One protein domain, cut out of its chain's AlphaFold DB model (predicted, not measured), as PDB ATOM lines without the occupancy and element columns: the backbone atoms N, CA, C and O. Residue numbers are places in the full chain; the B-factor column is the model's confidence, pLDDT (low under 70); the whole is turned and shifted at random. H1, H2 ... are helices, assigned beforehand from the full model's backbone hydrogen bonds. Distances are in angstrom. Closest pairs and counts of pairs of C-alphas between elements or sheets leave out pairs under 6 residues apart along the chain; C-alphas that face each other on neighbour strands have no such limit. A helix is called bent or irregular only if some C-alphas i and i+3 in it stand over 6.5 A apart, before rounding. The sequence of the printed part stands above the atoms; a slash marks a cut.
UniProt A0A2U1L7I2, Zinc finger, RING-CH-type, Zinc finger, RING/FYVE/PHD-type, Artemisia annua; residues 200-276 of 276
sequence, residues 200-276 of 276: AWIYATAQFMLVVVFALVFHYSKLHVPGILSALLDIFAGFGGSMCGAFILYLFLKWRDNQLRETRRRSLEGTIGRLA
ATOM      1  N   ALA A 200     320.374 147.294 201.248       64.25
ATOM      2  CA  ALA A 200     320.945 148.089 202.334       64.25
ATOM      3  C   ALA A 200     321.792 147.249 203.305       64.25
ATOM      4  O   ALA A 200     322.833 147.692 203.775       64.25
ATOM      5  N   TRP A 201     321.376 146.007 203.554       64.00
ATOM      6  CA  TRP A 201     322.055 145.121 204.497       64.00
ATOM      7  C   TRP A 201     323.415 144.620 203.988       64.00
ATOM      8  O   TRP A 201     324.375 144.524 204.747       64.00
ATOM      9  N   ILE A 202     323.530 144.370 202.680       67.94
ATOM     10  CA  ILE A 202     324.801 143.975 202.050       67.94
ATOM     11  C   ILE A 202     325.804 145.131 202.134       67.94
ATOM     12  O   ILE A 202     326.983 144.922 202.392       67.94
ATOM     13  N   TYR A 203     325.329 146.367 201.977       66.00
ATOM     14  CA  TYR A 203     326.176 147.544 202.133       66.00
ATOM     15  C   TYR A 203     326.639 147.734 203.585       66.00
ATOM     16  O   TYR A 203     327.826 147.924 203.821       66.00
ATOM     17  N   ALA A 204     325.733 147.604 204.561       67.94
ATOM     18  CA  ALA A 204     326.072 147.729 205.980       67.94
ATOM     19  C   ALA A 204     327.107 146.682 206.440       67.94
ATOM     20  O   ALA A 204     328.024 146.995 207.196       67.94
ATOM     21  N   THR A 205     326.989 145.445 205.953       71.19
ATOM     22  CA  THR A 205     327.946 144.364 206.253       71.19
ATOM     23  C   THR A 205     329.294 144.581 205.567       71.19
ATOM     24  O   THR A 205     330.329 144.426 206.212       71.19
ATOM     25  N   ALA A 206     329.308 145.013 204.302       71.94
ATOM     26  CA  ALA A 206     330.542 145.367 203.599       71.94
ATOM     27  C   ALA A 206     331.270 146.548 204.263       71.94
ATOM     28  O   ALA A 206     332.491 146.519 204.404       71.94
ATOM     29  N   GLN A 207     330.520 147.553 204.725       70.56
ATOM     30  CA  GLN A 207     331.050 148.701 205.454       70.56
ATOM     31  C   GLN A 207     331.705 148.278 206.776       70.56
ATOM     32  O   GLN A 207     332.819 148.706 207.066       70.56
ATOM     33  N   PHE A 208     331.056 147.401 207.548       70.25
ATOM     34  CA  PHE A 208     331.623 146.882 208.796       70.25
ATOM     35  C   PHE A 208     332.886 146.042 208.554       70.25
ATOM     36  O   PHE A 208     333.896 146.232 209.229       70.25
ATOM     37  N   MET A 209     332.864 145.157 207.553       78.50
ATOM     38  CA  MET A 209     334.018 144.319 207.207       78.50
ATOM     39  C   MET A 209     335.239 145.150 206.806       78.50
ATOM     40  O   MET A 209     336.357 144.813 207.184       78.50
ATOM     41  N   LEU A 210     335.036 146.245 206.075       70.00
ATOM     42  CA  LEU A 210     336.121 147.119 205.637       70.00
ATOM     43  C   LEU A 210     336.781 147.835 206.832       70.00
ATOM     44  O   LEU A 210     338.005 147.837 206.915       70.00
ATOM     45  N   VAL A 211     335.993 148.331 207.794       73.19
ATOM     46  CA  VAL A 211     336.505 148.907 209.058       73.19
ATOM     47  C   VAL A 211     337.312 147.873 209.851       73.19
ATOM     48  O   VAL A 211     338.429 148.144 210.269       73.19
ATOM     49  N   VAL A 212     336.802 146.647 210.011       72.00
ATOM     50  CA  VAL A 212     337.527 145.594 210.748       72.00
ATOM     51  C   VAL A 212     338.853 145.241 210.068       72.00
ATOM     52  O   VAL A 212     339.868 145.082 210.745       72.00
ATOM     53  N   VAL A 213     338.875 145.138 208.737       76.25
ATOM     54  CA  VAL A 213     340.100 144.826 207.988       76.25
ATOM     55  C   VAL A 213     341.138 145.938 208.131       76.25
ATOM     56  O   VAL A 213     342.298 145.630 208.403       76.25
ATOM     57  N   PHE A 214     340.755 147.211 207.999       72.38
ATOM     58  CA  PHE A 214     341.696 148.321 208.179       72.38
ATOM     59  C   PHE A 214     342.211 148.403 209.622       72.38
ATOM     60  O   PHE A 214     343.424 148.515 209.815       72.38
ATOM     61  N   ALA A 215     341.350 148.213 210.623       72.00
ATOM     62  CA  ALA A 215     341.741 148.206 212.029       72.00
ATOM     63  C   ALA A 215     342.767 147.103 212.314       72.00
ATOM     64  O   ALA A 215     343.786 147.345 212.965       72.00
ATOM     65  N   LEU A 216     342.542 145.903 211.769       73.50
ATOM     66  CA  LEU A 216     343.476 144.784 211.873       73.50
ATOM     67  C   LEU A 216     344.787 145.075 211.139       73.50
ATOM     68  O   LEU A 216     345.848 144.851 211.711       73.50
ATOM     69  N   VAL A 217     344.744 145.615 209.919       78.25
ATOM     70  CA  VAL A 217     345.950 145.957 209.145       78.25
ATOM     71  C   VAL A 217     346.797 146.991 209.885       78.25
ATOM     72  O   VAL A 217     347.997 146.773 210.058       78.25
ATOM     73  N   PHE A 218     346.205 148.079 210.378       69.94
ATOM     74  CA  PHE A 218     346.947 149.110 211.106       69.94
ATOM     75  C   PHE A 218     347.478 148.610 212.456       69.94
ATOM     76  O   PHE A 218     348.589 148.978 212.838       69.94
ATOM     77  N   HIS A 219     346.737 147.745 213.155       66.75
ATOM     78  CA  HIS A 219     347.166 147.177 214.436       66.75
ATOM     79  C   HIS A 219     348.275 146.121 214.280       66.75
ATOM     80  O   HIS A 219     349.231 146.104 215.056       66.75
ATOM     81  N   TYR A 220     348.176 145.236 213.284       67.38
ATOM     82  CA  TYR A 220     349.130 144.136 213.091       67.38
ATOM     83  C   TYR A 220     350.412 144.563 212.376       67.38
ATOM     84  O   TYR A 220     351.464 143.969 212.609       67.38
ATOM     85  N   SER A 221     350.364 145.605 211.539       65.50
ATOM     86  CA  SER A 221     351.508 145.989 210.698       65.50
ATOM     87  C   SER A 221     352.676 146.627 211.458       65.50
ATOM     88  O   SER A 221     353.609 147.104 210.820       65.50
ATOM     89  N   LYS A 222     352.671 146.636 212.803       57.66
ATOM     90  CA  LYS A 222     353.762 147.174 213.642       57.66
ATOM     91  C   LYS A 222     354.273 148.543 213.167       57.66
ATOM     92  O   LYS A 222     355.458 148.852 213.290       57.66
ATOM     93  N   LEU A 223     353.395 149.381 212.624       58.62
ATOM     94  CA  LEU A 223     353.751 150.767 212.377       58.62
ATOM     95  C   LEU A 223     353.908 151.403 213.762       58.62
ATOM     96  O   LEU A 223     353.025 151.278 214.608       58.62
ATOM     97  N   HIS A 224     355.059 152.016 214.014       58.94
ATOM     98  CA  HIS A 224     355.464 152.624 215.288       58.94
ATOM     99  C   HIS A 224     354.659 153.910 215.584       58.94
ATOM    100  O   HIS A 224     355.208 154.952 215.925       58.94
ATOM    101  N   VAL A 225     353.347 153.872 215.355       63.50
ATOM    102  CA  VAL A 225     352.433 155.010 215.424       63.50
ATOM    103  C   VAL A 225     351.649 154.930 216.729       63.50
ATOM    104  O   VAL A 225     351.195 153.844 217.105       63.50
ATOM    105  N   PRO A 226     351.453 156.053 217.441       66.62
ATOM    106  CA  PRO A 226     350.593 156.079 218.617       66.62
ATOM    107  C   PRO A 226     349.196 155.555 218.263       66.62
ATOM    108  O   PRO A 226     348.602 155.971 217.272       66.62
ATOM    109  N   GLY A 227     348.650 154.659 219.094       66.06
ATOM    110  CA  GLY A 227     347.417 153.909 218.787       66.06
ATOM    111  C   GLY A 227     346.156 154.755 218.548       66.06
ATOM    112  O   GLY A 227     345.167 154.258 218.023       66.06
ATOM    113  N   ILE A 228     346.185 156.041 218.906       69.12
ATOM    114  CA  ILE A 228     345.114 156.994 218.591       69.12
ATOM    115  C   ILE A 228     345.137 157.347 217.095       69.12
ATOM    116  O   ILE A 228     344.084 157.444 216.470       69.12
ATOM    117  N   LEU A 229     346.324 157.486 216.493       66.94
ATOM    118  CA  LEU A 229     346.453 157.817 215.074       66.94
ATOM    119  C   LEU A 229     346.036 156.640 214.188       66.94
ATOM    120  O   LEU A 229     345.388 156.858 213.171       66.94
ATOM    121  N   SER A 230     346.326 155.400 214.593       70.31
ATOM    122  CA  SER A 230     345.839 154.214 213.875       70.31
ATOM    123  C   SER A 230     344.316 154.105 213.916       70.31
ATOM    124  O   SER A 230     343.709 153.782 212.903       70.31
ATOM    125  N   ALA A 231     343.693 154.427 215.054       70.25
ATOM    126  CA  ALA A 231     342.237 154.433 215.183       70.25
ATOM    127  C   ALA A 231     341.583 155.539 214.334       70.25
ATOM    128  O   ALA A 231     340.555 155.315 213.704       70.25
ATOM    129  N   LEU A 232     342.191 156.728 214.271       67.75
ATOM    130  CA  LEU A 232     341.711 157.809 213.405       67.75
ATOM    131  C   LEU A 232     341.850 157.450 211.921       67.75
ATOM    132  O   LEU A 232     340.898 157.617 211.164       67.75
ATOM    133  N   LEU A 233     343.005 156.927 211.505       72.81
ATOM    134  CA  LEU A 233     343.240 156.518 210.117       72.81
ATOM    135  C   LEU A 233     342.291 155.404 209.675       72.81
ATOM    136  O   LEU A 233     341.794 155.450 208.553       72.81
ATOM    137  N   ASP A 234     341.990 154.459 210.564       73.62
ATOM    138  CA  ASP A 234     341.004 153.409 210.323       73.62
ATOM    139  C   ASP A 234     339.599 153.975 210.066       73.62
ATOM    140  O   ASP A 234     338.957 153.624 209.080       73.62
ATOM    141  N   ILE A 235     339.141 154.932 210.877       73.38
ATOM    142  CA  ILE A 235     337.820 155.558 210.701       73.38
ATOM    143  C   ILE A 235     337.747 156.346 209.394       73.38
ATOM    144  O   ILE A 235     336.762 156.236 208.658       73.38
ATOM    145  N   PHE A 236     338.782 157.129 209.084       75.62
ATOM    146  CA  PHE A 236     338.835 157.900 207.842       75.62
ATOM    147  C   PHE A 236     338.902 156.986 206.610       75.62
ATOM    148  O   PHE A 236     338.192 157.238 205.633       75.62
ATOM    149  N   ALA A 237     339.685 155.904 206.657       79.06
ATOM    150  CA  ALA A 237     339.757 154.913 205.584       79.06
ATOM    151  C   ALA A 237     338.449 154.114 205.450       79.06
ATOM    152  O   ALA A 237     337.963 153.904 204.338       79.06
ATOM    153  N   GLY A 238     337.838 153.740 206.572       74.31
ATOM    154  CA  GLY A 238     336.571 153.022 206.653       74.31
ATOM    155  C   GLY A 238     335.406 153.810 206.069       74.31
ATOM    156  O   GLY A 238     334.699 153.337 205.175       74.31
ATOM    157  N   PHE A 239     335.227 155.048 206.526       70.38
ATOM    158  CA  PHE A 239     334.166 155.928 206.042       70.38
ATOM    159  C   PHE A 239     334.423 156.397 204.606       70.38
ATOM    160  O   PHE A 239     333.517 156.342 203.772       70.38
ATOM    161  N   GLY A 240     335.657 156.803 204.292       77.56
ATOM    162  CA  GLY A 240     336.046 157.237 202.950       77.56
ATOM    163  C   GLY A 240     335.899 156.121 201.915       77.56
ATOM    164  O   GLY A 240     335.303 156.331 200.859       77.56
ATOM    165  N   GLY A 241     336.356 154.910 202.241       77.38
ATOM    166  CA  GLY A 241     336.205 153.727 201.394       77.38
ATOM    167  C   GLY A 241     334.741 153.354 201.178       77.38
ATOM    168  O   GLY A 241     334.329 153.100 200.045       77.38
ATOM    169  N   SER A 242     333.928 153.404 202.236       74.94
ATOM    170  CA  SER A 242     332.489 153.146 202.149       74.94
ATOM    171  C   SER A 242     331.767 154.172 201.269       74.94
ATOM    172  O   SER A 242     330.986 153.784 200.401       74.94
ATOM    173  N   MET A 243     332.046 155.470 201.436       76.31
ATOM    174  CA  MET A 243     331.411 156.542 200.655       76.31
ATOM    175  C   MET A 243     331.820 156.513 199.182       76.31
ATOM    176  O   MET A 243     330.962 156.603 198.300       76.31
ATOM    177  N   CYS A 244     333.108 156.303 198.896       78.81
ATOM    178  CA  CYS A 244     333.583 156.089 197.530       78.81
ATOM    179  C   CYS A 244     332.946 154.838 196.911       78.81
ATOM    180  O   CYS A 244     332.465 154.891 195.779       78.81
ATOM    181  N   GLY A 245     332.861 153.735 197.660       79.94
ATOM    182  CA  GLY A 245     332.201 152.505 197.222       79.94
ATOM    183  C   GLY A 245     330.716 152.704 196.908       79.94
ATOM    184  O   GLY A 245     330.244 152.252 195.865       79.94
ATOM    185  N   ALA A 246     329.982 153.434 197.754       73.31
ATOM    186  CA  ALA A 246     328.576 153.772 197.523       73.31
ATOM    187  C   ALA A 246     328.385 154.623 196.265       73.31
ATOM    188  O   ALA A 246     327.479 154.361 195.469       73.31
ATOM    189  N   PHE A 247     329.248 155.619 196.062       80.69
ATOM    190  CA  PHE A 247     329.200 156.483 194.887       80.69
ATOM    191  C   PHE A 247     329.503 155.707 193.600       80.69
ATOM    192  O   PHE A 247     328.752 155.807 192.628       80.69
ATOM    193  N   ILE A 248     330.539 154.864 193.609       81.69
ATOM    194  CA  ILE A 248     330.888 153.992 192.478       81.69
ATOM    195  C   ILE A 248     329.747 153.015 192.186       81.69
ATOM    196  O   ILE A 248     329.351 152.861 191.031       81.69
ATOM    197  N   LEU A 249     329.165 152.394 193.214       81.31
ATOM    198  CA  LEU A 249     328.030 151.489 193.051       81.31
ATOM    199  C   LEU A 249     326.810 152.218 192.478       81.31
ATOM    200  O   LEU A 249     326.143 151.686 191.591       81.31
ATOM    201  N   TYR A 250     326.524 153.440 192.931       80.94
ATOM    202  CA  TYR A 250     325.459 154.266 192.366       80.94
ATOM    203  C   TYR A 250     325.706 154.573 190.885       80.94
ATOM    204  O   TYR A 250     324.806 154.377 190.064       80.94
ATOM    205  N   LEU A 251     326.923 154.993 190.525       86.50
ATOM    206  CA  LEU A 251     327.299 155.235 189.132       86.50
ATOM    207  C   LEU A 251     327.171 153.968 188.286       86.50
ATOM    208  O   LEU A 251     326.625 154.025 187.187       86.50
ATOM    209  N   PHE A 252     327.593 152.821 188.814       85.75
ATOM    210  CA  PHE A 252     327.474 151.535 188.139       85.75
ATOM    211  C   PHE A 252     326.011 151.133 187.924       85.75
ATOM    212  O   PHE A 252     325.625 150.724 186.828       85.75
ATOM    213  N   LEU A 253     325.161 151.293 188.941       82.50
ATOM    214  CA  LEU A 253     323.728 151.015 188.838       82.50
ATOM    215  C   LEU A 253     323.040 151.953 187.842       82.50
ATOM    216  O   LEU A 253     322.222 151.487 187.048       82.50
ATOM    217  N   LYS A 254     323.387 153.244 187.855       86.81
ATOM    218  CA  LYS A 254     322.887 154.245 186.903       86.81
ATOM    219  C   LYS A 254     323.323 153.917 185.478       86.81
ATOM    220  O   LYS A 254     322.504 153.948 184.564       86.81
ATOM    221  N   TRP A 255     324.593 153.566 185.291       90.56
ATOM    222  CA  TRP A 255     325.121 153.148 183.998       90.56
ATOM    223  C   TRP A 255     324.401 151.900 183.485       90.56
ATOM    224  O   TRP A 255     323.936 151.885 182.347       90.56
ATOM    225  N   ARG A 256     324.206 150.892 184.343       88.88
ATOM    226  CA  ARG A 256     323.468 149.674 183.991       88.88
ATOM    227  C   ARG A 256     322.010 149.958 183.621       88.88
ATOM    228  O   ARG A 256     321.507 149.368 182.670       88.88
ATOM    229  N   ASP A 257     321.327 150.840 184.350       86.19
ATOM    230  CA  ASP A 257     319.947 151.227 184.025       86.19
ATOM    231  C   ASP A 257     319.874 151.942 182.670       86.19
ATOM    232  O   ASP A 257     319.015 151.625 181.849       86.19
ATOM    233  N   ASN A 258     320.831 152.829 182.385       89.62
ATOM    234  CA  ASN A 258     320.941 153.478 181.079       89.62
ATOM    235  C   ASN A 258     321.151 152.454 179.950       89.62
ATOM    236  O   ASN A 258     320.436 152.514 178.954       89.62
ATOM    237  N   GLN A 259     322.034 151.465 180.126       90.56
ATOM    238  CA  GLN A 259     322.250 150.405 179.125       90.56
ATOM    239  C   GLN A 259     320.982 149.580 178.849       90.56
ATOM    240  O   GLN A 259     320.670 149.254 177.700       90.56
ATOM    241  N   LEU A 260     320.206 149.265 179.891       89.31
ATOM    242  CA  LEU A 260     318.929 148.556 179.748       89.31
ATOM    243  C   LEU A 260     317.867 149.395 179.025       89.31
ATOM    244  O   LEU A 260     317.037 148.850 178.292       89.31
ATOM    245  N   ARG A 261     317.870 150.718 179.213       84.62
ATOM    246  CA  ARG A 261     316.985 151.633 178.474       84.62
ATOM    247  C   ARG A 261     317.380 151.716 177.002       84.62
ATOM    248  O   ARG A 261     316.505 151.636 176.144       84.62
ATOM    249  N   GLU A 262     318.677 151.811 176.716       90.19
ATOM    250  CA  GLU A 262     319.230 151.883 175.358       90.19
ATOM    251  C   GLU A 262     318.886 150.626 174.541       90.19
ATOM    252  O   GLU A 262     318.354 150.706 173.433       90.19
ATOM    253  N   THR A 263     319.119 149.444 175.121       90.25
ATOM    254  CA  THR A 263     318.796 148.149 174.494       90.25
ATOM    255  C   THR A 263     317.299 147.989 174.250       90.25
ATOM    256  O   THR A 263     316.895 147.558 173.169       90.25
ATOM    257  N   ARG A 264     316.454 148.402 175.205       87.06
ATOM    258  CA  ARG A 264     314.994 148.377 175.038       87.06
ATOM    259  C   ARG A 264     314.528 149.316 173.922       87.06
ATOM    260  O   ARG A 264     313.639 148.939 173.164       87.06
ATOM    261  N   ARG A 265     315.135 150.502 173.789       86.25
ATOM    262  CA  ARG A 265     314.824 151.463 172.718       86.25
ATOM    263  C   ARG A 265     315.155 150.896 171.337       86.25
ATOM    264  O   ARG A 265     314.278 150.873 170.479       86.25
ATOM    265  N   ARG A 266     316.361 150.345 171.162       87.50
ATOM    266  CA  ARG A 266     316.787 149.708 169.899       87.50
ATOM    267  C   ARG A 266     315.914 148.512 169.523       87.50
ATOM    268  O   ARG A 266     315.575 148.337 168.357       87.50
ATOM    269  N   SER A 267     315.507 147.709 170.509       87.50
ATOM    270  CA  SER A 267     314.570 146.604 170.280       87.50
ATOM    271  C   SER A 267     313.199 147.095 169.801       87.50
ATOM    272  O   SER A 267     312.567 146.422 168.989       87.50
ATOM    273  N   LEU A 268     312.732 148.249 170.288       85.19
ATOM    274  CA  LEU A 268     311.457 148.837 169.873       85.19
ATOM    275  C   LEU A 268     311.537 149.380 168.439       85.19
ATOM    276  O   LEU A 268     310.674 149.074 167.620       85.19
ATOM    277  N   GLU A 269     312.604 150.115 168.115       88.19
ATOM    278  CA  GLU A 269     312.857 150.665 166.773       88.19
ATOM    279  C   GLU A 269     312.988 149.551 165.720       88.19
ATOM    280  O   GLU A 269     312.360 149.620 164.664       88.19
ATOM    281  N   GLY A 270     313.701 148.464 166.037       85.94
ATOM    282  CA  GLY A 270     313.828 147.299 165.152       85.94
ATOM    283  C   GLY A 270     312.562 146.442 165.015       85.94
ATOM    284  O   GLY A 270     312.493 145.612 164.107       85.94
ATOM    285  N   THR A 271     311.572 146.611 165.899       85.12
ATOM    286  CA  THR A 271     310.250 145.970 165.770       85.12
ATOM    287  C   THR A 271     309.323 146.829 164.912       85.12
ATOM    288  O   THR A 271     308.654 146.304 164.028       85.12
ATOM    289  N   ILE A 272     309.330 148.152 165.114       83.94
ATOM    290  CA  ILE A 272     308.546 149.102 164.309       83.94
ATOM    291  C   ILE A 272     308.995 149.071 162.842       83.94
ATOM    292  O   ILE A 272     308.152 148.988 161.957       83.94
ATOM    293  N   GLY A 273     310.305 149.041 162.576       80.31
ATOM    294  CA  GLY A 273     310.840 148.963 161.210       80.31
ATOM    295  C   GLY A 273     310.597 147.636 160.478       80.31
ATOM    296  O   GLY A 273     310.877 147.561 159.291       80.31
ATOM    297  N   ARG A 274     310.105 146.588 161.156       75.56
ATOM    298  CA  ARG A 274     309.682 145.322 160.517       75.56
ATOM    299  C   ARG A 274     308.180 145.254 160.228       75.56
ATOM    300  O   ARG A 274     307.746 144.318 159.567       75.56
ATOM    301  N   LEU A 275     307.397 146.177 160.787       75.94
ATOM    302  CA  LEU A 275     305.942 146.242 160.621       75.94
ATOM    303  C   LEU A 275     305.508 147.289 159.582       75.94
ATOM    304  O   LEU A 275     304.332 147.314 159.226       75.94
ATOM    305  N   ALA A 276     306.432 148.148 159.143       63.97
ATOM    306  CA  ALA A 276     306.263 149.118 158.062       63.97
ATOM    307  C   ALA A 276     306.842 148.558 156.758       63.97
ATOM    308  O   ALA A 276     306.252 148.853 155.697       63.97
TER     309      ALA A 276
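Overview. This is residues 200 to 276 of the 276 residues of the protein "Zinc finger, RING-CH-type, Zinc finger, RING/FYVE/PHD-type" of Artemisia annua (UniProt A0A2U1L7I2). The model is a lopsided helical hairpin: the shorter helix H1 runs in, the chain turns, and the very long helix H2 folds back beside it at a slant and then runs on far past it. Residues 247 to 276, of which 247 to 272 belong to H2, stick out as a long arm that makes much of the length, and the turn at residues 220 to 226 also stands free. The printed part has 77 residues with two named helices, H1 then H2, and no named strand; the class is all helix. The whole is extended, with a radius of gyration of the C-alphas of 22.0 A, and spans 75 by 21 by 15 A.

Arrangement. H1, residues 200 to 220, and H2, residues 227 to 272, form a helical hairpin and touch, with 20 pairs of C-alphas within 8 A. The closest C-alphas are those of Val 211 and Gly 238, 4.8 A apart. H2 touches H1 with residues 230 to 242 alone. The two run opposite ways at a steep tilt of 36 degrees, only just past shallow. In both H1 and H2 every O i to N i+4 pair is within hydrogen-bond range.

Along the chain. H1 begins at C-alpha 200 at (320.945, 148.089, 202.334) and measures 30.4 A from first to last C-alpha. H2 begins at C-alpha 227 at (347.417, 153.909, 218.787) and ends at C-alpha 272 at (308.546, 149.102, 164.309), 67.1 A away. Neither helix is bent.

Size, cuts and confidence. The two C-alphas farthest apart are those of His 224 and Ala 276, 75.6 A. Without the stretches that stand free, the body of 40 residues spans 32 by 16 by 11 A. The link from H1 to H2 is short, with 6 residues, and the printed part has no cut. It ends at Ala 276, the chain's last residue. The mean pLDDT of the printed part is 76.1; residues 200 to 204, 218 to 229, 232 and 276 are under 70.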